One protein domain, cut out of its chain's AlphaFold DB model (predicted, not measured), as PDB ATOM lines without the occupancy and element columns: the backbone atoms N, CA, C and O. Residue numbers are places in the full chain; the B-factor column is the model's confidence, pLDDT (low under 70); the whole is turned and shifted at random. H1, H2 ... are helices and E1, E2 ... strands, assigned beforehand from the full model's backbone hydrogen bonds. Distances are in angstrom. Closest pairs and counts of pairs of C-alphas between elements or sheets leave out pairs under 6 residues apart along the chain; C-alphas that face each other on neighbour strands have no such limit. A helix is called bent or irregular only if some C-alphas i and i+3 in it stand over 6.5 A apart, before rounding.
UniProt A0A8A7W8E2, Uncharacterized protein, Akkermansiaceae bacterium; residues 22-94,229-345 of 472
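What this domain is: This is residues 22 to 94 and 229 to 345 of the 472 residues of an uncharacterized protein of Akkermansiaceae bacterium (UniProt A0A8A7W8E2). Helix H2 runs through the middle, with H1, H3 and H5 packed round it and the small ribbon of two parallel strands, E1 and E2, beside it. The long bent helix H7 passes along this body, its arm H7b packing on H1, while H6 folds back near its other arm, H7a, and residues 290 to 297 stick out. The 190 printed residues hold eight named helices and two strands, in the order H1 H2 E1 H3 H4 E2 H5 H6 H7 H8; the class is mostly helix. The whole is compact and rounded, with a radius of gyration of the C-alphas of 16.7 A and spans of 48 by 40 by 35 A.

Where its parts are: Find C-alpha 25 at (184.452, 264.902, 190.527), where H1, residues 25 to 35, begins. H2, residues 40 to 61, is 31.7 A long, has a kink of 32 degrees near residue 55, and is irregular, C-alphas 57 and 60 being 9.2 A apart. Next come E1, residues 68 to 72, and H3, residues 81 to 90; beyond the cut look for H4, residues 235 to 243, and E2, residues 248 to 252. H5, residues 264 to 276, measures 19.1 A and H6, residues 292 to 305, 20.0 A. H7, residues 310 to 335, was assigned as one helix by its hydrogen bonds but is bent, C-alphas 321 and 324 being 7.0 A apart; its arms H7a, 310 to 321, and H7b, 324 to 335, each measure 16.2 A. H8, residues 341 to 345, ends at C-alpha 345, (179.500, 264.133, 176.618).

How they stand to each other: Start at the hub, H2, which with H3 and H5 forms a bundle, helices side by side. H2 touches H3 at Ala 46 and Ile 82, their closest C-alphas, 5.8 A, at a shallow tilt of 22 degrees, the same way. H2 touches H5 with residues 54 to 58 alone, closest C-alphas Leu 57 and Arg 275, 5.2 A. H1 and H2 form a helical hairpin, closest C-alphas Ile 33 and Thr 47, 5.9 A. The closest C-alphas of H2 and E1, Leu 52 and Leu 69, are 6.7 A apart. Between parallel neighbours E1 and E2, N 70 and O 249 are within hydrogen-bond range at 2.9 A. H7b touches H1, closest C-alphas His 26 and Ala 334, 4.6 A, and only just touches H8, with 3 pairs of C-alphas within 8 A. H7a is close but not clearly touching to H6, at Leu 305 and Ala 313, 5.2 A, and to H4, at Val 242 and His 312, 6.2 A, the closest C-alphas of each pair. Every O i to N i+4 pair is within hydrogen-bond range in H1, H3, H4, H6, H7a, H7b and H8, but 16 of 18 in H2 and 8 of 9 in H5.

The domain as a whole: The C-alphas farthest apart, of Arg 236 and Cys 338, are 49.1 A apart. Residues 95 to 228 are not printed, and C-alphas 94 and 229 are 21.3 A apart across the cut. The links E2 to H5 and H5 to H6 are long. Mean pLDDT of the printed part is 89.8; residues 22 and 233 are under 70.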
ATOM      1  N   GLY A  22     185.390 270.766 197.302       63.62
ATOM      2  CA  GLY A  22     184.586 271.916 196.885       63.62
ATOM      3  C   GLY A  22     183.953 271.755 195.497       63.62
ATOM      4  O   GLY A  22     183.003 272.472 195.188       63.62
ATOM      5  N   GLU A  23     184.436 270.808 194.681       76.19
ATOM      6  CA  GLU A  23     184.051 270.664 193.275       76.19
ATOM      7  C   GLU A  23     183.547 269.259 192.894       76.19
ATOM      8  O   GLU A  23     184.042 268.251 193.413       76.19
ATOM      9  N   PRO A  24     182.582 269.163 191.955       86.25
ATOM     10  CA  PRO A  24     182.138 267.899 191.373       86.25
ATOM     11  C   PRO A  24     183.287 267.058 190.782       86.25
ATOM     12  O   PRO A  24     184.100 267.598 190.031       86.25
ATOM     13  N   PRO A  25     183.326 265.724 190.985       88.31
ATOM     14  CA  PRO A  25     184.452 264.902 190.527       88.31
ATOM     15  C   PRO A  25     184.693 264.924 189.010       88.31
ATOM     16  O   PRO A  25     185.838 264.884 188.571       88.31
ATOM     17  N   HIS A  26     183.638 265.020 188.192       91.25
ATOM     18  CA  HIS A  26     183.781 265.162 186.737       91.25
ATOM     19  C   HIS A  26     184.416 266.501 186.328       91.25
ATOM     20  O   HIS A  26     185.122 266.548 185.325       91.25
ATOM     21  N   ARG A  27     184.219 267.574 187.107       90.50
ATOM     22  CA  ARG A  27     184.876 268.865 186.862       90.50
ATOM     23  C   ARG A  27     186.339 268.818 187.248       90.50
ATOM     24  O   ARG A  27     187.159 269.219 186.440       90.50
ATOM     25  N   VAL A  28     186.672 268.201 188.379       91.00
ATOM     26  CA  VAL A  28     188.075 267.952 188.740       91.00
ATOM     27  C   VAL A  28     188.791 267.119 187.671       91.00
ATOM     28  O   VAL A  28     189.942 267.378 187.325       91.00
ATOM     29  N   LEU A  29     188.107 266.113 187.121       93.00
ATOM     30  CA  LEU A  29     188.638 265.324 186.017       93.00
ATOM     31  C   LEU A  29     188.901 266.206 184.784       93.00
ATOM     32  O   LEU A  29     189.995 266.138 184.227       93.00
ATOM     33  N   ALA A  30     187.950 267.065 184.401       93.19
ATOM     34  CA  ALA A  30     188.125 268.033 183.315       93.19
ATOM     35  C   ALA A  30     189.291 269.004 183.581       93.19
ATOM     36  O   ALA A  30     190.145 269.200 182.717       93.19
ATOM     37  N   GLU A  31     189.386 269.564 184.788       91.62
ATOM     38  CA  GLU A  31     190.484 270.442 185.203       91.62
ATOM     39  C   GLU A  31     191.844 269.769 185.059       91.62
ATOM     40  O   GLU A  31     192.784 270.391 184.573       91.62
ATOM     41  N   PHE A  32     191.959 268.489 185.413       93.44
ATOM     42  CA  PHE A  32     193.191 267.746 185.187       93.44
ATOM     43  C   PHE A  32     193.499 267.598 183.695       93.44
ATOM     44  O   PHE A  32     194.602 267.930 183.264       93.44
ATOM     45  N   ILE A  33     192.537 267.144 182.888       93.56
ATOM     46  CA  ILE A  33     192.756 266.871 181.457       93.56
ATOM     47  C   ILE A  33     193.204 268.126 180.717       93.56
ATOM     48  O   ILE A  33     194.115 268.059 179.896       93.56
ATOM     49  N   HIS A  34     192.598 269.274 181.025       91.19
ATOM     50  CA  HIS A  34     192.872 270.535 180.335       91.19
ATOM     51  C   HIS A  34     193.952 271.381 181.018       91.19
ATOM     52  O   HIS A  34     194.600 272.189 180.356       91.19
ATOM     53  N   GLY A  35     194.155 271.203 182.323       88.31
ATOM     54  CA  GLY A  35     194.976 272.073 183.165       88.31
ATOM     55  C   GLY A  35     196.275 271.459 183.683       88.31
ATOM     56  O   GLY A  35     197.085 272.209 184.227       88.31
ATOM     57  N   CYS A  36     196.522 270.152 183.496       90.25
ATOM     58  CA  CYS A  36     197.726 269.506 184.039       90.25
ATOM     59  C   CYS A  36     199.046 269.994 183.427       90.25
ATOM     60  O   CYS A  36     200.084 269.910 184.082       90.25
ATOM     61  N   SER A  37     199.013 270.533 182.204       91.69
ATOM     62  CA  SER A  37     200.146 271.196 181.553       91.69
ATOM     63  C   SER A  37     199.667 272.147 180.454       91.69
ATOM     64  O   SER A  37     198.601 271.955 179.867       91.69
ATOM     65  N   GLN A  38     200.470 273.168 180.141       88.88
ATOM     66  CA  GLN A  38     200.253 274.026 178.970       88.88
ATOM     67  C   GLN A  38     200.661 273.324 177.664       88.88
ATOM     68  O   GLN A  38     200.106 273.641 176.608       88.88
ATOM     69  N   ASP A  39     201.551 272.326 177.726       91.06
ATOM     70  CA  ASP A  39     201.919 271.512 176.568       91.06
ATOM     71  C   ASP A  39     200.867 270.422 176.298       91.06
ATOM     72  O   ASP A  39     200.579 269.558 177.128       91.06
ATOM     73  N   ASP A  40     200.311 270.440 175.088       90.75
ATOM     74  CA  ASP A  40     199.379 269.430 174.573       90.75
ATOM     75  C   ASP A  40     199.972 268.010 174.604       90.75
ATOM     76  O   ASP A  40     199.258 267.029 174.847       90.75
ATOM     77  N   LYS A  41     201.287 267.884 174.394       93.25
ATOM     78  CA  LYS A  41     201.965 266.582 174.411       93.25
ATOM     79  C   LYS A  41     201.937 265.978 175.809       93.25
ATOM     80  O   LYS A  41     201.541 264.823 175.968       93.25
ATOM     81  N   THR A  42     202.273 266.780 176.818       94.00
ATOM     82  CA  THR A  42     202.188 266.385 178.225       94.00
ATOM     83  C   THR A  42     200.759 266.054 178.620       94.00
ATOM     84  O   THR A  42     200.536 264.984 179.181       94.00
ATOM     85  N   ARG A  43     199.772 266.894 178.270       94.50
ATOM     86  CA  ARG A  43     198.354 266.593 178.551       94.50
ATOM     87  C   ARG A  43     197.925 265.254 177.957       94.50
ATOM     88  O   ARG A  43     197.250 264.470 178.621       94.50
ATOM     89  N   THR A  44     198.361 264.959 176.732       96.25
ATOM     90  CA  THR A  44     198.099 263.677 176.064       96.25
ATOM     91  C   THR A  44     198.708 262.508 176.834       96.25
ATOM     92  O   THR A  44     197.998 261.543 177.119       96.25
ATOM     93  N   ALA A  45     199.986 262.583 177.211       96.94
ATOM     94  CA  ALA A  45     200.647 261.523 177.967       96.94
ATOM     95  C   ALA A  45     200.030 261.330 179.363       96.94
ATOM     96  O   ALA A  45     199.676 260.206 179.716       96.94
ATOM     97  N   ALA A  46     199.810 262.413 180.112       97.00
ATOM     98  CA  ALA A  46     199.248 262.386 181.461       97.00
ATOM     99  C   ALA A  46     197.796 261.885 181.483       97.00
ATOM    100  O   ALA A  46     197.440 261.044 182.309       97.00
ATOM    101  N   THR A  47     196.965 262.321 180.531       97.56
ATOM    102  CA  THR A  47     195.580 261.834 180.409       97.56
ATOM    103  C   THR A  47     195.542 260.366 179.994       97.56
ATOM    104  O   THR A  47     194.763 259.591 180.546       97.56
ATOM    105  N   THR A  48     196.409 259.945 179.066       98.31
ATOM    106  CA  THR A  48     196.529 258.525 178.695       98.31
ATOM    107  C   THR A  48     196.927 257.680 179.900       98.31
ATOM    108  O   THR A  48     196.340 256.626 180.136       98.31
ATOM    109  N   ALA A  49     197.894 258.166 180.680       97.88
ATOM    110  CA  ALA A  49     198.360 257.503 181.882       97.88
ATOM    111  C   ALA A  49     197.230 257.355 182.912       97.88
ATOM    112  O   ALA A  49     196.951 256.242 183.341       97.88
ATOM    113  N   LEU A  50     196.496 258.436 183.202       97.56
ATOM    114  CA  LEU A  50     195.325 258.412 184.083       97.56
ATOM    115  C   LEU A  50     194.286 257.366 183.646       97.56
ATOM    116  O   LEU A  50     193.845 256.558 184.461       97.56
ATOM    117  N   VAL A  51     193.898 257.362 182.367       98.12
ATOM    118  CA  VAL A  51     192.875 256.439 181.845       98.12
ATOM    119  C   VAL A  51     193.320 254.989 181.971       98.12
ATOM    120  O   VAL A  51     192.558 254.154 182.458       98.12
ATOM    121  N   LEU A  52     194.551 254.680 181.555       98.00
ATOM    122  CA  LEU A  52     195.083 253.322 181.640       98.00
ATOM    123  C   LEU A  52     195.244 252.879 183.097       98.00
ATOM    124  O   LEU A  52     194.933 251.737 183.416       98.00
ATOM    125  N   SER A  53     195.627 253.774 184.002       97.25
ATOM    126  CA  SER A  53     195.722 253.491 185.435       97.25
ATOM    127  C   SER A  53     194.367 253.238 186.094       97.25
ATOM    128  O   SER A  53     194.226 252.292 186.868       97.25
ATOM    129  N   LEU A  54     193.335 254.016 185.757       97.00
ATOM    130  CA  LEU A  54     191.970 253.741 186.213       97.00
ATOM    131  C   LEU A  54     191.456 252.414 185.643       97.00
ATOM    132  O   LEU A  54     190.817 251.637 186.353       97.00
ATOM    133  N   TRP A  55     191.775 252.104 184.388       97.12
ATOM    134  CA  TRP A  55     191.457 250.805 183.800       97.12
ATOM    135  C   TRP A  55     192.144 249.666 184.574       97.12
ATOM    136  O   TRP A  55     191.479 248.712 184.976       97.12
ATOM    137  N   GLN A  56     193.436 249.799 184.877       95.94
ATOM    138  CA  GLN A  56     194.199 248.835 185.678       95.94
ATOM    139  C   GLN A  56     193.612 248.618 187.077       95.94
ATOM    140  O   GLN A  56     193.528 247.478 187.524       95.94
ATOM    141  N   LEU A  57     193.150 249.680 187.745       94.50
ATOM    142  CA  LEU A  57     192.535 249.590 189.076       94.50
ATOM    143  C   LEU A  57     191.247 248.761 189.108       94.50
ATOM    144  O   LEU A  57     190.948 248.143 190.128       94.50
ATOM    145  N   GLN A  58     190.478 248.759 188.020       93.88
ATOM    146  CA  GLN A  58     189.309 247.886 187.878       93.88
ATOM    147  C   GLN A  58     189.684 246.478 187.407       93.88
ATOM    148  O   GLN A  58     189.046 245.489 187.780       93.88
ATOM    149  N   GLY A  59     190.720 246.391 186.577       93.31
ATOM    150  CA  GLY A  59     191.311 245.139 186.150       93.31
ATOM    151  C   GLY A  59     190.331 244.224 185.407       93.31
ATOM    152  O   GLY A  59     189.535 244.678 184.577       93.31
ATOM    153  N   ILE A  60     190.374 242.922 185.709       92.25
ATOM    154  CA  ILE A  60     189.638 241.883 184.969       92.25
ATOM    155  C   ILE A  60     188.113 242.005 185.060       92.25
ATOM    156  O   ILE A  60     187.396 241.469 184.213       92.25
ATOM    157  N   LYS A  61     187.604 242.728 186.067       91.12
ATOM    158  CA  LYS A  61     186.172 243.032 186.204       91.12
ATOM    159  C   LYS A  61     185.670 243.915 185.068       91.12
ATOM    160  O   LYS A  61     184.520 243.785 184.655       91.12
ATOM    161  N   LEU A  62     186.527 244.807 184.575       93.88
ATOM    162  CA  LEU A  62     186.178 245.738 183.514       93.88
ATOM    163  C   LEU A  62     186.451 245.134 182.141       93.88
ATOM    164  O   LEU A  62     185.570 245.184 181.282       93.88
ATOM    165  N   THR A  63     187.621 244.518 181.936       94.25
ATOM    166  CA  THR A  63     187.953 243.819 180.683       94.25
ATOM    167  C   THR A  63     188.804 242.570 180.918       94.25
ATOM    168  O   THR A  63     189.685 242.591 181.767       94.25
ATOM    169  N   PRO A  64     188.645 241.494 180.118       89.31
ATOM    170  CA  PRO A  64     189.438 240.272 180.296       89.31
ATOM    171  C   PRO A  64     190.951 240.461 180.121       89.31
ATOM    172  O   PRO A  64     191.734 239.787 180.781       89.31
ATOM    173  N   GLN A  65     191.357 241.355 179.214       90.25
ATOM    174  CA  GLN A  65     192.749 241.757 179.019       90.25
ATOM    175  C   GLN A  65     192.893 243.205 179.472       90.25
ATOM    176  O   GLN A  65     192.215 244.093 178.945       90.25
ATOM    177  N   VAL A  66     193.737 243.424 180.474       93.12
ATOM    178  CA  VAL A  66     193.959 244.732 181.092       93.12
ATOM    179  C   VAL A  66     195.234 245.325 180.498       93.12
ATOM    180  O   VAL A  66     196.267 244.652 180.504       93.12
ATOM    181  N   PRO A  67     195.201 246.555 179.963       95.38
ATOM    182  CA  PRO A  67     196.378 247.139 179.348       95.38
ATOM    183  C   PRO A  67     197.462 247.467 180.373       95.38
ATOM    184  O   PRO A  67     197.206 247.978 181.463       95.38
ATOM    185  N   SER A  68     198.701 247.196 179.988       95.50
ATOM    186  CA  SER A  68     199.889 247.658 180.691       95.50
ATOM    187  C   SER A  68     200.317 249.029 180.166       95.50
ATOM    188  O   SER A  68     200.140 249.337 178.985       95.50
ATOM    189  N   LEU A  69     200.918 249.831 181.036       95.94
ATOM    190  CA  LEU A  69     201.403 251.177 180.760       95.94
ATOM    191  C   LEU A  69     202.862 251.267 181.197       95.94
ATOM    192  O   LEU A  69     203.168 251.045 182.363       95.94
ATOM    193  N   LEU A  70     203.743 251.643 180.277       95.12
ATOM    194  CA  LEU A  70     205.078 252.114 180.613       95.12
ATOM    195  C   LEU A  70     205.289 253.487 179.983       95.12
ATOM    196  O   LEU A  70     205.174 253.643 178.767       95.12
ATOM    197  N   LEU A  71     205.581 254.480 180.808       95.19
ATOM    198  CA  LEU A  71     205.975 255.810 180.365       95.19
ATOM    199  C   LEU A  71     207.428 255.758 179.886       95.19
ATOM    200  O   LEU A  71     208.263 255.098 180.501       95.19
ATOM    201  N   VAL A  72     207.718 256.378 178.742       92.94
ATOM    202  CA  VAL A  72     209.065 256.398 178.163       92.94
ATOM    203  C   VAL A  72     209.499 257.837 177.962       92.94
ATOM    204  O   VAL A  72     208.923 258.567 177.152       92.94
ATOM    205  N   HIS A  73     210.568 258.211 178.653       88.25
ATOM    206  CA  HIS A  73     211.151 259.543 178.591       88.25
ATOM    207  C   HIS A  73     212.690 259.447 178.564       88.25
ATOM    208  O   HIS A  73     213.261 258.397 178.882       88.25
ATOM    209  N   PRO A  74     213.393 260.499 178.105       82.50
ATOM    210  CA  PRO A  74     214.850 260.472 177.970       82.50
ATOM    211  C   PRO A  74     215.615 260.622 179.298       82.50
ATOM    212  O   PRO A  74     216.828 260.429 179.293       82.50
ATOM    213  N   GLY A  75     214.940 260.995 180.390       81.56
ATOM    214  CA  GLY A  75     215.549 261.261 181.697       81.56
ATOM    215  C   GLY A  75     215.701 260.026 182.591       81.56
ATOM    216  O   GLY A  75     215.527 258.884 182.152       81.56
ATOM    217  N   GLU A  76     216.035 260.274 183.860       79.94
ATOM    218  CA  GLU A  76     216.043 259.241 184.897       79.94
ATOM    219  C   GLU A  76     214.601 258.867 185.276       79.94
ATOM    220  O   GLU A  76     213.839 259.741 185.687       79.94
ATOM    221  N   PRO A  77     214.205 257.585 185.186       79.50
ATOM    222  CA  PRO A  77     212.825 257.157 185.430       79.50
ATOM    223  C   PRO A  77     212.285 257.444 186.827       79.50
ATOM    224  O   PRO A  77     211.072 257.468 187.020       79.50
ATOM    225  N   ALA A  78     213.169 257.606 187.811       79.88
ATOM    226  CA  ALA A  78     212.796 257.971 189.172       79.88
ATOM    227  C   ALA A  78     212.204 259.389 189.265       79.88
ATOM    228  O   ALA A  78     211.395 259.639 190.154       79.88
ATOM    229  N   ASP A  79     212.550 260.266 188.319       83.44
ATOM    230  CA  ASP A  79     212.159 261.677 188.302       83.44
ATOM    231  C   ASP A  79     210.984 261.955 187.348       83.44
ATOM    232  O   ASP A  79     210.709 263.106 187.017       83.44
ATOM    233  N   ASP A  80     210.287 260.919 186.867       91.44
ATOM    234  CA  ASP A  80     209.170 261.075 185.935       91.44
ATOM    235  C   ASP A  80     207.933 261.676 186.641       91.44
ATOM    236  O   ASP A  80     207.299 261.009 187.474       91.44
ATOM    237  N   PRO A  81     207.532 262.919 186.305       92.19
ATOM    238  CA  PRO A  81     206.436 263.600 186.989       92.19
ATOM    239  C   PRO A  81     205.068 262.970 186.695       92.19
ATOM    240  O   PRO A  81     204.159 263.052 187.526       92.19
ATOM    241  N   ILE A  82     204.904 262.323 185.536       95.12
ATOM    242  CA  ILE A  82     203.657 261.643 185.175       95.12
ATOM    243  C   ILE A  82     203.560 260.319 185.937       95.12
ATOM    244  O   ILE A  82     202.494 259.999 186.470       95.12
ATOM    245  N   ASP A  83     204.662 259.571 186.044       94.81
ATOM    246  CA  ASP A  83     204.682 258.329 186.827       94.81
ATOM    247  C   ASP A  83     204.490 258.597 188.321       94.81
ATOM    248  O   ASP A  83     203.746 257.867 188.975       94.81
ATOM    249  N   SER A  84     205.087 259.668 188.859       92.69
ATOM    250  CA  SER A  84     204.864 260.085 190.250       92.69
ATOM    251  C   SER A  84     203.382 260.355 190.518       92.69
ATOM    252  O   SER A  84     202.832 259.853 191.495       92.69
ATOM    253  N   PHE A  85     202.707 261.085 189.626       92.69
ATOM    254  CA  PHE A  85     201.269 261.320 189.741       92.69
ATOM    255  C   PHE A  85     200.461 260.013 189.688       92.69
ATOM    256  O   PHE A  85     199.587 259.786 190.523       92.69
ATOM    257  N   VAL A  86     200.757 259.128 188.731       93.12
ATOM    258  CA  VAL A  86     200.073 257.831 188.613       93.12
ATOM    259  C   VAL A  86     200.299 256.965 189.848       93.12
ATOM    260  O   VAL A  86     199.357 256.324 190.318       93.12
ATOM    261  N   LYS A  87     201.525 256.946 190.384       92.44
ATOM    262  CA  LYS A  87     201.881 256.220 191.606       92.44
ATOM    263  C   LYS A  87     200.929 256.596 192.732       92.44
ATOM    264  O   LYS A  87     200.329 255.703 193.317       92.44
ATOM    265  N   ASP A  88     200.714 257.885 192.953       89.38
ATOM    266  CA  ASP A  88     199.845 258.374 194.024       89.38
ATOM    267  C   ASP A  88     198.362 257.996 193.832       89.38
ATOM    268  O   ASP A  88     197.594 257.967 194.794       89.38
ATOM    269  N   LEU A  89     197.942 257.683 192.601       86.50
ATOM    270  CA  LEU A  89     196.584 257.214 192.310       86.50
ATOM    271  C   LEU A  89     196.405 255.712 192.539       86.50
ATOM    272  O   LEU A  89     195.353 255.291 193.026       86.50
ATOM    273  N   VAL A  90     197.385 254.899 192.134       86.50
ATOM    274  CA  VAL A  90     197.225 253.434 192.062       86.50
ATOM    275  C   VAL A  90     197.960 252.669 193.151       86.50
ATOM    276  O   VAL A  90     197.608 251.521 193.414       86.50
ATOM    277  N   TYR A  91     198.980 253.274 193.762       88.38
ATOM    278  CA  TYR A  91     199.876 252.628 194.708       88.38
ATOM    279  C   TYR A  91     199.704 253.203 196.110       88.38
ATOM    280  O   TYR A  91     199.913 254.390 196.346       88.38
ATOM    281  N   ASN A  92     199.371 252.332 197.060       86.00
ATOM    282  CA  ASN A  92     199.355 252.660 198.477       86.00
ATOM    283  C   ASN A  92     200.488 251.908 199.179       86.00
ATOM    284  O   ASN A  92     200.417 250.694 199.365       86.00
ATOM    285  N   GLU A  93     201.529 252.636 199.572       86.12
ATOM    286  CA  GLU A  93     202.709 252.061 200.223       86.12
ATOM    287  C   GLU A  93     202.376 251.386 201.563       86.12
ATOM    288  O   GLU A  93     203.002 250.402 201.942       86.12
ATOM    289  N   GLU A  94     201.360 251.870 202.277       85.88
ATOM    290  CA  GLU A  94     200.941 251.267 203.546       85.88
ATOM    291  C   GLU A  94     200.239 249.920 203.351       85.88
ATOM    292  O   GLU A  94     200.226 249.087 204.261       85.88
ATOM    293  N   SER A 229     207.397 254.172 184.901       93.44
ATOM    294  CA  SER A 229     208.282 254.714 183.866       93.44
ATOM    295  C   SER A 229     209.325 253.683 183.402       93.44
ATOM    296  O   SER A 229     209.487 252.635 184.024       93.44
ATOM    297  N   VAL A 230     210.047 253.930 182.315       90.12
ATOM    298  CA  VAL A 230     211.303 253.256 181.952       90.12
ATOM    299  C   VAL A 230     212.153 254.197 181.110       90.12
ATOM    300  O   VAL A 230     211.649 254.960 180.285       90.12
ATOM    301  N   SER A 231     213.474 254.075 181.245       83.25
ATOM    302  CA  SER A 231     214.388 254.683 180.281       83.25
ATOM    303  C   SER A 231     214.239 254.008 178.920       83.25
ATOM    304  O   SER A 231     213.695 252.908 178.786       83.25
ATOM    305  N   LEU A 232     214.792 254.669 177.908       74.19
ATOM    306  CA  LEU A 232     214.777 254.257 176.509       74.19
ATOM    307  C   LEU A 232     214.906 252.739 176.311       74.19
ATOM    308  O   LEU A 232     215.972 252.174 176.583       74.19
ATOM    309  N   PRO A 233     213.870 252.064 175.776       63.91
ATOM    310  CA  PRO A 233     213.949 250.638 175.545       63.91
ATOM    311  C   PRO A 233     215.007 250.360 174.478       63.91
ATOM    312  O   PRO A 233     214.949 250.861 173.350       63.91
ATOM    313  N   GLN A 234     215.981 249.521 174.827       72.19
ATOM    314  CA  GLN A 234     216.892 248.955 173.842       72.19
ATOM    315  C   GLN A 234     216.093 248.117 172.835       72.19
ATOM    316  O   GLN A 234     215.036 247.568 173.155       72.19
ATOM    317  N   ALA A 235     216.618 247.960 171.617       71.38
ATOM    318  CA  ALA A 235     215.934 247.195 170.573       71.38
ATOM    319  C   ALA A 235     215.588 245.763 171.017       71.38
ATOM    320  O   ALA A 235     214.532 245.251 170.666       71.38
ATOM    321  N   ARG A 236     216.444 245.133 171.835       76.12
ATOM    322  CA  ARG A 236     216.172 243.810 172.411       76.12
ATOM    323  C   ARG A 236     214.979 243.839 173.368       76.12
ATOM    324  O   ARG A 236     214.061 243.057 173.180       76.12
ATOM    325  N   THR A 237     214.945 244.775 174.315       77.44
ATOM    326  CA  THR A 237     213.832 244.944 175.264       77.44
ATOM    327  C   THR A 237     212.501 245.168 174.549       77.44
ATOM    328  O   THR A 237     211.507 244.532 174.879       77.44
ATOM    329  N   ALA A 238     212.484 246.011 173.511       80.12
ATOM    330  CA  ALA A 238     211.284 246.230 172.706       80.12
ATOM    331  C   ALA A 238     210.820 244.961 171.969       80.12
ATOM    332  O   ALA A 238     209.622 244.775 171.774       80.12
ATOM    333  N   ASN A 239     211.740 244.071 171.576       81.44
ATOM    334  CA  ASN A 239     211.377 242.793 170.960       81.44
ATOM    335  C   ASN A 239     210.654 241.881 171.942       81.44
ATOM    336  O   ASN A 239     209.624 241.325 171.577       81.44
ATOM    337  N   GLU A 240     211.180 241.750 173.159       82.50
ATOM    338  CA  GLU A 240     210.577 240.908 174.197       82.50
ATOM    339  C   GLU A 240     209.198 241.450 174.598       82.50
ATOM    340  O   GLU A 240     208.225 240.704 174.663       82.50
ATOM    341  N   ILE A 241     209.080 242.774 174.742       82.00
ATOM    342  CA  ILE A 241     207.807 243.461 175.011       82.00
ATOM    343  C   ILE A 241     206.770 243.188 173.916       82.00
ATOM    344  O   ILE A 241     205.614 242.900 174.214       82.00
ATOM    345  N   VAL A 242     207.161 243.256 172.643       84.94
ATOM    346  CA  VAL A 242     206.247 242.980 171.526       84.94
ATOM    347  C   VAL A 242     205.927 241.480 171.421       84.94
ATOM    348  O   VAL A 242     204.816 241.116 171.044       84.94
ATOM    349  N   ALA A 243     206.867 240.600 171.770       82.25
ATOM    350  CA  ALA A 243     206.658 239.151 171.784       82.25
ATOM    351  C   ALA A 243     205.727 238.686 172.917       82.25
ATOM    352  O   ALA A 243     205.131 237.618 172.808       82.25
ATOM    353  N   TYR A 244     205.556 239.496 173.966       77.62
ATOM    354  CA  TYR A 244     204.689 239.212 175.110       77.62
ATOM    355  C   TYR A 244     203.219 238.962 174.723       77.62
ATOM    356  O   TYR A 244     202.507 238.243 175.421       77.62
ATOM    357  N   GLY A 245     202.743 239.554 173.621       78.50
ATOM    358  CA  GLY A 245     201.374 239.348 173.136       78.50
ATOM    359  C   GLY A 245     200.275 239.980 174.004       78.50
ATOM    360  O   GLY A 245     199.100 239.784 173.718       78.50
ATOM    361  N   GLN A 246     200.632 240.754 175.035       83.94
ATOM    362  CA  GLN A 246     199.688 241.531 175.845       83.94
ATOM    363  C   GLN A 246     199.549 242.974 175.333       83.94
ATOM    364  O   GLN A 246     200.447 243.477 174.641       83.94
ATOM    365  N   PRO A 247     198.455 243.673 175.696       90.31
ATOM    366  CA  PRO A 247     198.279 245.080 175.363       90.31
ATOM    367  C   PRO A 247     199.171 245.963 176.252       90.31
ATOM    368  O   PRO A 247     198.724 246.497 177.261       90.31
ATOM    369  N   LEU A 248     200.450 246.107 175.897       93.75
ATOM    370  CA  LEU A 248     201.405 246.986 176.582       93.75
ATOM    371  C   LEU A 248     201.663 248.255 175.759       93.75
ATOM    372  O   LEU A 248     202.155 248.181 174.634       93.75
ATOM    373  N   PHE A 249     201.365 249.412 176.352       95.44
ATOM    374  CA  PHE A 249     201.607 250.730 175.775       95.44
ATOM    375  C   PHE A 249     202.866 251.363 176.372       95.44
ATOM    376  O   PHE A 249     202.904 251.710 177.549       95.44
ATOM    377  N   LEU A 250     203.889 251.524 175.532       94.50
ATOM    378  CA  LEU A 250     205.073 252.351 175.774       94.50
ATOM    379  C   LEU A 250     204.765 253.802 175.373       94.50
ATOM    380  O   LEU A 250     204.863 254.120 174.189       94.50
ATOM    381  N   VAL A 251     204.297 254.649 176.286       95.88
ATOM    382  CA  VAL A 251     203.817 256.006 175.966       95.88
ATOM    383  C   VAL A 251     204.992 256.994 175.976       95.88
ATOM    384  O   VAL A 251     205.542 257.252 177.045       95.88
ATOM    385  N   PRO A 252     205.398 257.560 174.822       94.88
ATOM    386  CA  PRO A 252     206.514 258.500 174.770       94.88
ATOM    387  C   PRO A 252     206.109 259.900 175.258       94.88
ATOM    388  O   PRO A 252     205.090 260.442 174.816       94.88
ATOM    389  N   HIS A 253     206.937 260.531 176.091       94.44
ATOM    390  CA  HIS A 253     206.782 261.933 176.500       94.44
ATOM    391  C   HIS A 253     208.130 262.591 176.830       94.44
ATOM    392  O   HIS A 253     209.173 261.938 176.853       94.44
ATOM    393  N   LEU A 254     208.094 263.912 177.028       91.25
ATOM    394  CA  LEU A 254     209.260 264.757 177.314       91.25
ATOM    395  C   LEU A 254     209.080 265.625 178.562       91.25
ATOM    396  O   LEU A 254     209.927 266.471 178.821       91.25
ATOM    397  N   GLU A 255     207.975 265.453 179.287       86.88
ATOM    398  CA  GLU A 255     207.710 266.242 180.487       86.88
ATOM    399  C   GLU A 255     208.769 265.966 181.556       86.88
ATOM    400  O   GLU A 255     209.040 264.807 181.877       86.88
ATOM    401  N   CYS A 256     209.337 267.045 182.081       78.12
ATOM    402  CA  CYS A 256     210.341 267.024 183.141       78.12
ATOM    403  C   CYS A 256     209.885 267.836 184.359       78.12
ATOM    404  O   CYS A 256     210.456 267.671 185.435       78.12
ATOM    405  N   ASP A 257     208.874 268.696 184.206       82.31
ATOM    406  CA  ASP A 257     208.347 269.520 185.283       82.31
ATOM    407  C   ASP A 257     207.157 268.830 185.962       82.31
ATOM    408  O   ASP A 257     206.435 268.019 185.378       82.31
ATOM    409  N   SER A 258     206.928 269.160 187.235       84.38
ATOM    410  CA  SER A 258     205.789 268.622 187.979       84.38
ATOM    411  C   SER A 258     204.459 269.002 187.323       84.38
ATOM    412  O   SER A 258     204.232 270.160 186.969       84.38
ATOM    413  N   LEU A 259     203.546 268.031 187.222       88.88
ATOM    414  CA  LEU A 259     202.197 268.272 186.717       88.88
ATOM    415  C   LEU A 259     201.438 269.242 187.626       88.88
ATOM    416  O   LEU A 259     201.477 269.138 188.855       88.88
ATOM    417  N   LYS A 260     200.670 270.146 187.017       88.25
ATOM    418  CA  LYS A 260     199.787 271.044 187.758       88.25
ATOM    419  C   LYS A 260     198.488 270.316 188.119       88.25
ATOM    420  O   LYS A 260     197.597 270.180 187.290       88.25
ATOM    421  N   VAL A 261     198.361 269.855 189.361       85.06
ATOM    422  CA  VAL A 261     197.162 269.134 189.825       85.06
ATOM    423  C   VAL A 261     196.524 269.877 190.995       85.06
ATOM    424  O   VAL A 261     196.763 269.553 192.156       85.06
ATOM    425  N   ASP A 262     195.701 270.880 190.678       82.00
ATOM    426  CA  ASP A 262     195.108 271.794 191.667       82.00
ATOM    427  C   ASP A 262     194.244 271.062 192.717       82.00
ATOM    428  O   ASP A 262     194.190 271.473 193.875       82.00
ATOM    429  N   ASN A 263     193.628 269.928 192.351       84.00
ATOM    430  CA  ASN A 263     192.784 269.131 193.243       84.00
ATOM    431  C   ASN A 263     193.190 267.642 193.284       84.00
ATOM    432  O   ASN A 263     192.381 266.734 193.086       84.00
ATOM    433  N   ALA A 264     194.475 267.372 193.532       84.50
ATOM    434  CA  ALA A 264     195.010 266.007 193.600       84.50
ATOM    435  C   ALA A 264     194.269 265.070 194.589       84.50
ATOM    436  O   ALA A 264     193.978 263.933 194.203       84.50
ATOM    437  N   PRO A 265     193.873 265.505 195.809       85.88
ATOM    438  CA  PRO A 265     193.148 264.641 196.747       85.88
ATOM    439  C   PRO A 265     191.805 264.135 196.202       85.88
ATOM    440  O   PRO A 265     191.392 263.015 196.500       85.88
ATOM    441  N   ALA A 266     191.128 264.933 195.375       86.12
ATOM    442  CA  ALA A 266     189.882 264.548 194.724       86.12
ATOM    443  C   ALA A 266     190.066 263.446 193.687       86.12
ATOM    444  O   ALA A 266     189.278 262.501 193.652       86.12
ATOM    445  N   LEU A 267     191.114 263.543 192.867       88.31
ATOM    446  CA  LEU A 267     191.451 262.507 191.891       88.31
ATOM    447  C   LEU A 267     191.852 261.208 192.585       88.31
ATOM    448  O   LEU A 267     191.404 260.139 192.179       88.31
ATOM    449  N   GLN A 268     192.622 261.297 193.674       89.25
ATOM    450  CA  GLN A 268     192.952 260.139 194.506       89.25
ATOM    451  C   GLN A 268     191.689 259.509 195.104       89.25
ATOM    452  O   GLN A 268     191.491 258.299 194.999       89.25
ATOM    453  N   ALA A 269     190.781 260.310 195.670       87.50
ATOM    454  CA  ALA A 269     189.516 259.809 196.201       87.50
ATOM    455  C   ALA A 269     188.634 259.173 195.111       87.50
ATOM    456  O   ALA A 269     188.015 258.130 195.350       87.50
ATOM    457  N   LEU A 270     188.604 259.758 193.909       89.62
ATOM    458  CA  LEU A 270     187.927 259.186 192.748       89.62
ATOM    459  C   LEU A 270     188.541 257.837 192.374       89.62
ATOM    460  O   LEU A 270     187.788 256.882 192.223       89.62
ATOM    461  N   ALA A 271     189.869 257.725 192.291       92.31
ATOM    462  CA  ALA A 271     190.564 256.481 191.964       92.31
ATOM    463  C   ALA A 271     190.312 255.380 193.011       92.31
ATOM    464  O   ALA A 271     189.986 254.245 192.653       92.31
ATOM    465  N   GLN A 272     190.367 255.720 194.302       88.81
ATOM    466  CA  GLN A 272     190.086 254.775 195.389       88.81
ATOM    467  C   GLN A 272     188.620 254.323 195.397       88.81
ATOM    468  O   GLN A 272     188.331 253.144 195.598       88.81
ATOM    469  N   THR A 273     187.675 255.227 195.133       90.56
ATOM    470  CA  THR A 273     186.252 254.853 195.048       90.56
ATOM    471  C   THR A 273     185.980 254.042 193.782       90.56
ATOM    472  O   THR A 273     185.244 253.057 193.822       90.56
ATOM    473  N   TRP A 274     186.607 254.424 192.667       92.31
ATOM    474  CA  TRP A 274     186.536 253.730 191.388       92.31
ATOM    475  C   TRP A 274     186.999 252.287 191.525       92.31
ATOM    476  O   TRP A 274     186.255 251.403 191.132       92.31
ATOM    477  N   ARG A 275     188.145 252.022 192.161       89.31
ATOM    478  CA  ARG A 275     188.677 250.671 192.430       89.31
ATOM    479  C   ARG A 275     187.639 249.702 193.016       89.31
ATOM    480  O   ARG A 275     187.598 248.534 192.643       89.31
ATOM    481  N   HIS A 276     186.806 250.174 193.940       87.88
ATOM    482  CA  HIS A 276     185.823 249.341 194.642       87.88
ATOM    483  C   HIS A 276     184.419 249.392 194.027       87.88
ATOM    484  O   HIS A 276     183.504 248.721 194.509       87.88
ATOM    485  N   ALA A 277     184.226 250.182 192.970       89.62
ATOM    486  CA  ALA A 277     182.934 250.338 192.332       89.62
ATOM    487  C   ALA A 277     182.541 249.083 191.542       89.62
ATOM    488  O   ALA A 277     183.349 248.479 190.837       89.62
ATOM    489  N   VAL A 278     181.255 248.732 191.611       89.56
ATOM    490  CA  VAL A 278     180.662 247.706 190.747       89.56
ATOM    491  C   VAL A 278     180.351 248.348 189.398       89.56
ATOM    492  O   VAL A 278     179.335 249.028 189.240       89.56
ATOM    493  N   ILE A 279     181.251 248.154 188.437       90.06
ATOM    494  CA  ILE A 279     181.140 248.678 187.075       90.06
ATOM    495  C   ILE A 279     180.803 247.529 186.124       90.06
ATOM    496  O   ILE A 279     181.343 246.431 186.232       90.06
ATOM    497  N   ALA A 280     179.881 247.769 185.190       91.81
ATOM    498  CA  ALA A 280     179.555 246.781 184.169       91.81
ATOM    499  C   ALA A 280     180.756 246.571 183.223       91.81
ATOM    500  O   ALA A 280     181.324 247.575 182.774       91.81
ATOM    501  N   PRO A 281     181.094 245.317 182.861       94.62
ATOM    502  CA  PRO A 281     182.193 245.028 181.945       94.62
ATOM    503  C   PRO A 281     182.051 245.756 180.607       94.62
ATOM    504  O   PRO A 281     180.940 245.977 180.111       94.62
ATOM    505  N   VAL A 282     183.186 246.089 179.995       95.69
ATOM    506  CA  VAL A 282     183.245 246.745 178.688       95.69
ATOM    507  C   VAL A 282     183.508 245.711 177.597       95.69
ATOM    508  O   VAL A 282     184.541 245.038 177.555       95.69
ATOM    509  N   ALA A 283     182.552 245.605 176.679       92.19
ATOM    510  CA  ALA A 283     182.696 244.805 175.473       92.19
ATOM    511  C   ALA A 283     183.480 245.570 174.399       92.19
ATOM    512  O   ALA A 283     183.416 246.795 174.303       92.19
ATOM    513  N   THR A 284     184.186 244.830 173.548       90.12
ATOM    514  CA  THR A 284     184.864 245.381 172.375       90.12
ATOM    515  C   THR A 284     183.837 245.950 171.399       90.12
ATOM    516  O   THR A 284     182.986 245.214 170.893       90.12
ATOM    517  N   SER A 285     183.919 247.247 171.093       89.19
ATOM    518  CA  SER A 285     183.063 247.841 170.068       89.19
ATOM    519  C   SER A 285     183.479 247.337 168.682       89.19
ATOM    520  O   SER A 285     184.666 247.335 168.366       89.19
ATOM    521  N   PRO A 286     182.554 246.961 167.782       84.44
ATOM    522  CA  PRO A 286     182.914 246.580 166.417       84.44
ATOM    523  C   PRO A 286     183.393 247.772 165.574       84.44
ATOM    524  O   PRO A 286     183.981 247.580 164.508       84.44
ATOM    525  N   ARG A 287     183.117 249.012 166.002       83.56
ATOM    526  CA  ARG A 287     183.436 250.231 165.250       83.56
ATOM    527  C   ARG A 287     183.927 251.327 166.185       83.56
ATOM    528  O   ARG A 287     183.296 251.611 167.196       83.56
ATOM    529  N   LEU A 288     185.020 251.974 165.796       85.06
ATOM    530  CA  LEU A 288     185.465 253.201 166.450       85.06
ATOM    531  C   LEU A 288     184.528 254.371 166.094       85.06
ATOM    532  O   LEU A 288     183.929 254.343 165.008       85.06
ATOM    533  N   PRO A 289     184.434 255.398 166.957       84.94
ATOM    534  CA  PRO A 289     183.703 256.629 166.686       84.94
ATOM    535  C   PRO A 289     184.027 257.237 165.316       84.94
ATOM    536  O   PRO A 289     185.161 257.210 164.827       84.94
ATOM    537  N   THR A 290     183.004 257.793 164.669       81.88
ATOM    538  CA  THR A 290     183.103 258.376 163.326       81.88
ATOM    539  C   THR A 290     183.500 259.846 163.408       81.88
ATOM    540  O   THR A 290     182.674 260.728 163.192       81.88
ATOM    541  N   SER A 291     184.762 260.115 163.723       84.69
ATOM    542  CA  SER A 291     185.358 261.449 163.594       84.69
ATOM    543  C   SER A 291     186.509 261.423 162.582       84.69
ATOM    544  O   SER A 291     187.061 260.362 162.258       84.69
ATOM    545  N   GLU A 292     186.873 262.592 162.050       85.25
ATOM    546  CA  GLU A 292     187.986 262.701 161.105       85.25
ATOM    547  C   GLU A 292     189.321 262.303 161.746       85.25
ATOM    548  O   GLU A 292     190.051 261.487 161.179       85.25
ATOM    549  N   TRP A 293     189.606 262.798 162.950       86.00
ATOM    550  CA  TRP A 293     190.841 262.494 163.669       86.00
ATOM    551  C   TRP A 293     190.911 261.018 164.093       86.00
ATOM    552  O   TRP A 293     191.954 260.385 163.922       86.00
ATOM    553  N   THR A 294     189.796 260.404 164.519       88.12
ATOM    554  CA  THR A 294     189.751 258.964 164.842       88.12
ATOM    555  C   THR A 294     190.042 258.121 163.599       88.12
ATOM    556  O   THR A 294     190.745 257.109 163.671       88.12
ATOM    557  N   ARG A 295     189.563 258.545 162.420       89.62
ATOM    558  CA  ARG A 295     189.890 257.889 161.145       89.62
ATOM    559  C   ARG A 295     191.383 257.997 160.824       89.62
ATOM    560  O   ARG A 295     191.958 256.999 160.382       89.62
ATOM    561  N   THR A 296     192.001 259.156 161.048       92.00
ATOM    562  CA  THR A 296     193.444 259.367 160.838       92.00
ATOM    563  C   THR A 296     194.272 258.462 161.751       92.00
ATOM    564  O   THR A 296     195.080 257.675 161.251       92.00
ATOM    565  N   TYR A 297     193.984 258.457 163.055       93.94
ATOM    566  CA  TYR A 297     194.640 257.578 164.028       93.94
ATOM    567  C   TYR A 297     194.491 256.098 163.670       93.94
ATOM    568  O   TYR A 297     195.474 255.357 163.647       93.94
ATOM    569  N   ARG A 298     193.282 255.657 163.301       91.94
ATOM    570  CA  ARG A 298     193.028 254.271 162.877       91.94
ATOM    571  C   ARG A 298     193.860 253.878 161.654       91.94
ATOM    572  O   ARG A 298     194.364 252.757 161.589       91.94
ATOM    573  N   ASN A 299     193.997 254.772 160.677       91.81
ATOM    574  CA  ASN A 299     194.809 254.515 159.488       91.81
ATOM    575  C   ASN A 299     196.298 254.390 159.844       91.81
ATOM    576  O   ASN A 299     196.968 253.491 159.333       91.81
ATOM    577  N   ALA A 300     196.800 255.254 160.730       92.75
ATOM    578  CA  ALA A 300     198.178 255.208 161.209       92.75
ATOM    579  C   ALA A 300     198.469 253.925 162.009       92.75
ATOM    580  O   ALA A 300     199.470 253.256 161.751       92.75
ATOM    581  N   LEU A 301     197.555 253.532 162.903       93.94
ATOM    582  CA  LEU A 301     197.596 252.265 163.641       93.94
ATOM    583  C   LEU A 301     197.633 251.066 162.696       93.94
ATOM    584  O   LEU A 301     198.531 250.237 162.786       93.94
ATOM    585  N   ARG A 302     196.686 250.978 161.753       93.12
ATOM    586  CA  ARG A 302     196.560 249.819 160.857       93.12
ATOM    587  C   ARG A 302     197.843 249.548 160.074       93.12
ATOM    588  O   ARG A 302     198.228 248.391 159.937       93.12
ATOM    589  N   LYS A 303     198.500 250.598 159.572       92.25
ATOM    590  CA  LYS A 303     199.762 250.476 158.824       92.25
ATOM    591  C   LYS A 303     200.880 249.876 159.677       92.25
ATOM    592  O   LYS A 303     201.632 249.049 159.178       92.25
ATOM    593  N   ARG A 304     200.975 250.276 160.946       94.19
ATOM    594  CA  ARG A 304     202.062 249.874 161.852       94.19
ATOM    595  C   ARG A 304     201.808 248.522 162.506       94.19
ATOM    596  O   ARG A 304     202.709 247.692 162.542       94.19
ATOM    597  N   LEU A 305     200.573 248.260 162.931       94.50
ATOM    598  CA  LEU A 305     200.172 246.980 163.520       94.50
ATOM    599  C   LEU A 305     200.309 245.812 162.535       94.50
ATOM    600  O   LEU A 305     200.630 244.707 162.952       94.50
ATOM    601  N   ALA A 306     200.144 246.056 161.229       93.06
ATOM    602  CA  ALA A 306     200.389 245.047 160.193       93.06
ATOM    603  C   ALA A 306     201.855 244.564 160.127       93.06
ATOM    604  O   ALA A 306     202.132 243.553 159.491       93.06
ATOM    605  N   LEU A 307     202.784 245.286 160.763       92.19
ATOM    606  CA  LEU A 307     204.214 244.970 160.812       92.19
ATOM    607  C   LEU A 307     204.644 244.373 162.165       92.19
ATOM    608  O   LEU A 307     205.838 244.174 162.398       92.19
ATOM    609  N   LEU A 308     203.695 244.135 163.073       92.50
ATOM    610  CA  LEU A 308     203.926 243.543 164.389       92.50
ATOM    611  C   LEU A 308     203.420 242.088 164.421       92.50
ATOM    612  O   LEU A 308     202.616 241.701 163.569       92.50
ATOM    613  N   PRO A 309     203.874 241.262 165.383       92.50
ATOM    614  CA  PRO A 309     203.309 239.936 165.609       92.50
ATOM    615  C   PRO A 309     201.795 239.994 165.811       92.50
ATOM    616  O   PRO A 309     201.282 240.918 166.445       92.50
ATOM    617  N   TYR A 310     201.095 238.986 165.284       91.94
ATOM    618  CA  TYR A 310     199.633 238.949 165.252       91.94
ATOM    619  C   TYR A 310     199.009 239.087 166.644       91.94
ATOM    620  O   TYR A 310     198.105 239.898 166.812       91.94
ATOM    621  N   ASP A 311     199.529 238.368 167.641       90.94
ATOM    622  CA  ASP A 311     198.964 238.363 168.995       90.94
ATOM    623  C   ASP A 311     199.035 239.748 169.646       90.94
ATOM    624  O   ASP A 311     198.044 240.248 170.173       90.94
ATOM    625  N   HIS A 312     200.177 240.428 169.513       91.31
ATOM    626  CA  HIS A 312     200.336 241.791 170.014       91.31
ATOM    627  C   HIS A 312     199.468 242.787 169.233       91.31
ATOM    628  O   HIS A 312     198.789 243.621 169.827       91.31
ATOM    629  N   ALA A 313     199.431 242.681 167.900       93.75
ATOM    630  CA  ALA A 313     198.575 243.531 167.076       93.75
ATOM    631  C   ALA A 313     197.088 243.373 167.437       93.75
ATOM    632  O   ALA A 313     196.370 244.371 167.521       93.75
ATOM    633  N   PHE A 314     196.641 242.140 167.679       93.69
ATOM    634  CA  PHE A 314     195.281 241.823 168.098       93.69
ATOM    635  C   PHE A 314     194.967 242.398 169.483       93.69
ATOM    636  O   PHE A 314     193.960 243.089 169.630       93.69
ATOM    637  N   ALA A 315     195.844 242.192 170.469       93.81
ATOM    638  CA  ALA A 315     195.659 242.708 171.825       93.81
ATOM    639  C   ALA A 315     195.556 244.245 171.854       93.81
ATOM    640  O   ALA A 315     194.654 244.809 172.478       93.81
ATOM    641  N   ILE A 316     196.425 244.939 171.109       95.69
ATOM    642  CA  ILE A 316     196.383 246.402 170.985       95.69
ATOM    643  C   ILE A 316     195.084 246.866 170.306       95.69
ATOM    644  O   ILE A 316     194.450 247.813 170.778       95.69
ATOM    645  N   GLN A 317     194.645 246.197 169.232       94.81
ATOM    646  CA  GLN A 317     193.363 246.509 168.582       94.81
ATOM    647  C   GLN A 317     192.183 246.307 169.526       94.81
ATOM    648  O   GLN A 317     191.300 247.162 169.581       94.81
ATOM    649  N   GLN A 318     192.175 245.213 170.285       94.94
ATOM    650  CA  GLN A 318     191.129 244.936 171.257       94.94
ATOM    651  C   GLN A 318     191.029 246.062 172.292       94.94
ATOM    652  O   GLN A 318     189.939 246.603 172.482       94.94
ATOM    653  N   ALA A 319     192.158 246.485 172.872       96.50
ATOM    654  CA  ALA A 319     192.187 247.581 173.838       96.50
ATOM    655  C   ALA A 319     191.665 248.903 173.239       96.50
ATOM    656  O   ALA A 319     190.831 249.580 173.838       96.50
ATOM    657  N   ILE A 320     192.074 249.251 172.013       96.25
ATOM    658  CA  ILE A 320     191.603 250.465 171.318       96.25
ATOM    659  C   ILE A 320     190.088 250.434 171.077       96.25
ATOM    660  O   ILE A 320     189.412 251.455 171.198       96.25
ATOM    661  N   HIS A 321     189.541 249.267 170.744       95.75
ATOM    662  CA  HIS A 321     188.109 249.088 170.517       95.75
ATOM    663  C   HIS A 321     187.280 249.034 171.813       95.75
ATOM    664  O   HIS A 321     186.056 249.154 171.752       95.75
ATOM    665  N   GLN A 322     187.916 248.861 172.972       96.94
ATOM    666  CA  GLN A 322     187.279 248.966 174.287       96.94
ATOM    667  C   GLN A 322     187.360 250.389 174.858       96.94
ATOM    668  O   GLN A 322     186.494 250.767 175.642       96.94
ATOM    669  N   LEU A 323     188.345 251.189 174.433       97.31
ATOM    670  CA  LEU A 323     188.664 252.498 175.009       97.31
ATOM    671  C   LEU A 323     187.460 253.445 175.137       97.31
ATOM    672  O   LEU A 323     187.294 254.059 176.181       97.31
ATOM    673  N   ASP A 324     186.607 253.542 174.117       95.62
ATOM    674  CA  ASP A 324     185.418 254.415 174.146       95.62
ATOM    675  C   ASP A 324     184.475 254.056 175.309       95.62
ATOM    676  O   ASP A 324     184.095 254.910 176.108       95.62
ATOM    677  N   GLY A 325     184.199 252.758 175.485       96.19
ATOM    678  CA  GLY A 325     183.403 252.260 176.605       96.19
ATOM    679  C   GLY A 325     184.090 252.450 177.958       96.19
ATOM    680  O   GLY A 325     183.415 252.685 178.955       96.19
ATOM    681  N   ILE A 326     185.423 252.388 178.014       97.38
ATOM    682  CA  ILE A 326     186.187 252.670 179.238       97.38
ATOM    683  C   ILE A 326     186.055 254.147 179.624       97.38
ATOM    684  O   ILE A 326     185.717 254.449 180.769       97.38
ATOM    685  N   CYS A 327     186.259 255.060 178.671       97.31
ATOM    686  CA  CYS A 327     186.123 256.500 178.887       97.31
ATOM    687  C   CYS A 327     184.702 256.872 179.332       97.31
ATOM    688  O   CYS A 327     184.547 257.611 180.304       97.31
ATOM    689  N   ASP A 328     183.671 256.304 178.692       96.00
ATOM    690  CA  ASP A 328     182.270 256.475 179.099       96.00
ATOM    691  C   ASP A 328     182.041 256.072 180.561       96.00
ATOM    692  O   ASP A 328     181.430 256.821 181.325       96.00
ATOM    693  N   ARG A 329     182.569 254.916 180.988       96.50
ATOM    694  CA  ARG A 329     182.413 254.437 182.369       96.50
ATOM    695  C   ARG A 329     183.113 255.334 183.378       96.50
ATOM    696  O   ARG A 329     182.512 255.624 184.413       96.50
ATOM    697  N   ILE A 330     184.333 255.780 183.083       96.44
ATOM    698  CA  ILE A 330     185.095 256.681 183.959       96.44
ATOM    699  C   ILE A 330     184.332 257.999 184.147       96.44
ATOM    700  O   ILE A 330     184.083 258.414 185.281       96.44
ATOM    701  N   VAL A 331     183.901 258.632 183.051       96.31
ATOM    702  CA  VAL A 331     183.195 259.921 183.108       96.31
ATOM    703  C   VAL A 331     181.818 259.783 183.743       96.31
ATOM    704  O   VAL A 331     181.470 260.567 184.623       96.31
ATOM    705  N   SER A 332     181.048 258.763 183.361       93.88
ATOM    706  CA  SER A 332     179.732 258.495 183.950       93.88
ATOM    707  C   SER A 332     179.824 258.246 185.453       93.88
ATOM    708  O   SER A 332     178.957 258.680 186.211       93.88
ATOM    709  N   PHE A 333     180.884 257.576 185.908       93.88
ATOM    710  CA  PHE A 333     181.140 257.387 187.330       93.88
ATOM    711  C   PHE A 333     181.465 258.711 188.032       93.88
ATOM    712  O   PHE A 333     180.846 259.022 189.051       93.88
ATOM    713  N   ALA A 334     182.358 259.523 187.462       92.12
ATOM    714  CA  ALA A 334     182.719 260.838 187.995       92.12
ATOM    715  C   ALA A 334     181.529 261.825 188.022       92.12
ATOM    716  O   ALA A 334     181.438 262.696 188.891       92.12
ATOM    717  N   GLY A 335     180.607 261.689 187.066       90.12
ATOM    718  CA  GLY A 335     179.440 262.547 186.873       90.12
ATOM    719  C   GLY A 335     178.154 262.075 187.549       90.12
ATOM    720  O   GLY A 335     177.175 262.816 187.545       90.12
ATOM    721  N   ARG A 336     178.130 260.876 188.147       83.44
ATOM    722  CA  ARG A 336     176.897 260.151 188.521       83.44
ATOM    723  C   ARG A 336     175.863 260.966 189.307       83.44
ATOM    724  O   ARG A 336     174.670 260.732 189.155       83.44
ATOM    725  N   MET A 337     176.315 261.875 190.168       74.69
ATOM    726  CA  MET A 337     175.449 262.622 191.088       74.69
ATOM    727  C   MET A 337     175.078 264.030 190.605       74.69
ATOM    728  O   MET A 337     174.144 264.616 191.140       74.69
ATOM    729  N   CYS A 338     175.829 264.607 189.665       79.75
ATOM    730  CA  CYS A 338     175.777 266.053 189.404       79.75
ATOM    731  C   CYS A 338     176.222 266.483 187.997       79.75
ATOM    732  O   CYS A 338     176.250 267.679 187.730       79.75
ATOM    733  N   GLY A 339     176.600 265.554 187.120       80.12
ATOM    734  CA  GLY A 339     177.064 265.880 185.774       80.12
ATOM    735  C   GLY A 339     175.912 266.137 184.811       80.12
ATOM    736  O   GLY A 339     174.994 265.322 184.697       80.12
ATOM    737  N   GLU A 340     175.978 267.253 184.090       88.38
ATOM    738  CA  GLU A 340     175.063 267.535 182.987       88.38
ATOM    739  C   GLU A 340     175.434 266.701 181.753       88.38
ATOM    740  O   GLU A 340     176.608 266.484 181.461       88.38
ATOM    741  N   VAL A 341     174.433 266.241 180.994       90.19
ATOM    742  CA  VAL A 341     174.644 265.331 179.848       90.19
ATOM    743  C   VAL A 341     175.607 265.918 178.810       90.19
ATOM    744  O   VAL A 341     176.428 265.187 178.258       90.19
ATOM    745  N   GLU A 342     175.531 267.226 178.552       91.25
ATOM    746  CA  GLU A 342     176.415 267.899 177.594       91.25
ATOM    747  C   GLU A 342     177.860 267.984 178.104       91.25
ATOM    748  O   GLU A 342     178.779 267.655 177.355       91.25
ATOM    749  N   GLU A 343     178.060 268.347 179.379       92.44
ATOM    750  CA  GLU A 343     179.383 268.396 180.020       92.44
ATOM    751  C   GLU A 343     180.040 267.011 180.018       92.44
ATOM    752  O   GLU A 343     181.178 266.853 179.574       92.44
ATOM    753  N   LEU A 344     179.301 265.978 180.436       94.56
ATOM    754  CA  LEU A 344     179.796 264.601 180.424       94.56
ATOM    755  C   LEU A 344     180.110 264.126 179.000       94.56
ATOM    756  O   LEU A 344     181.136 263.488 178.781       94.56
ATOM    757  N   GLY A 345     179.271 264.472 178.021       94.31
ATOM    758  CA  GLY A 345     179.500 264.133 176.618       94.31
ATOM    759  C   GLY A 345     180.766 264.769 176.038       94.31
ATOM    760  O   GLY A 345     181.498 264.100 175.306       94.31
TER     761      GLY A 345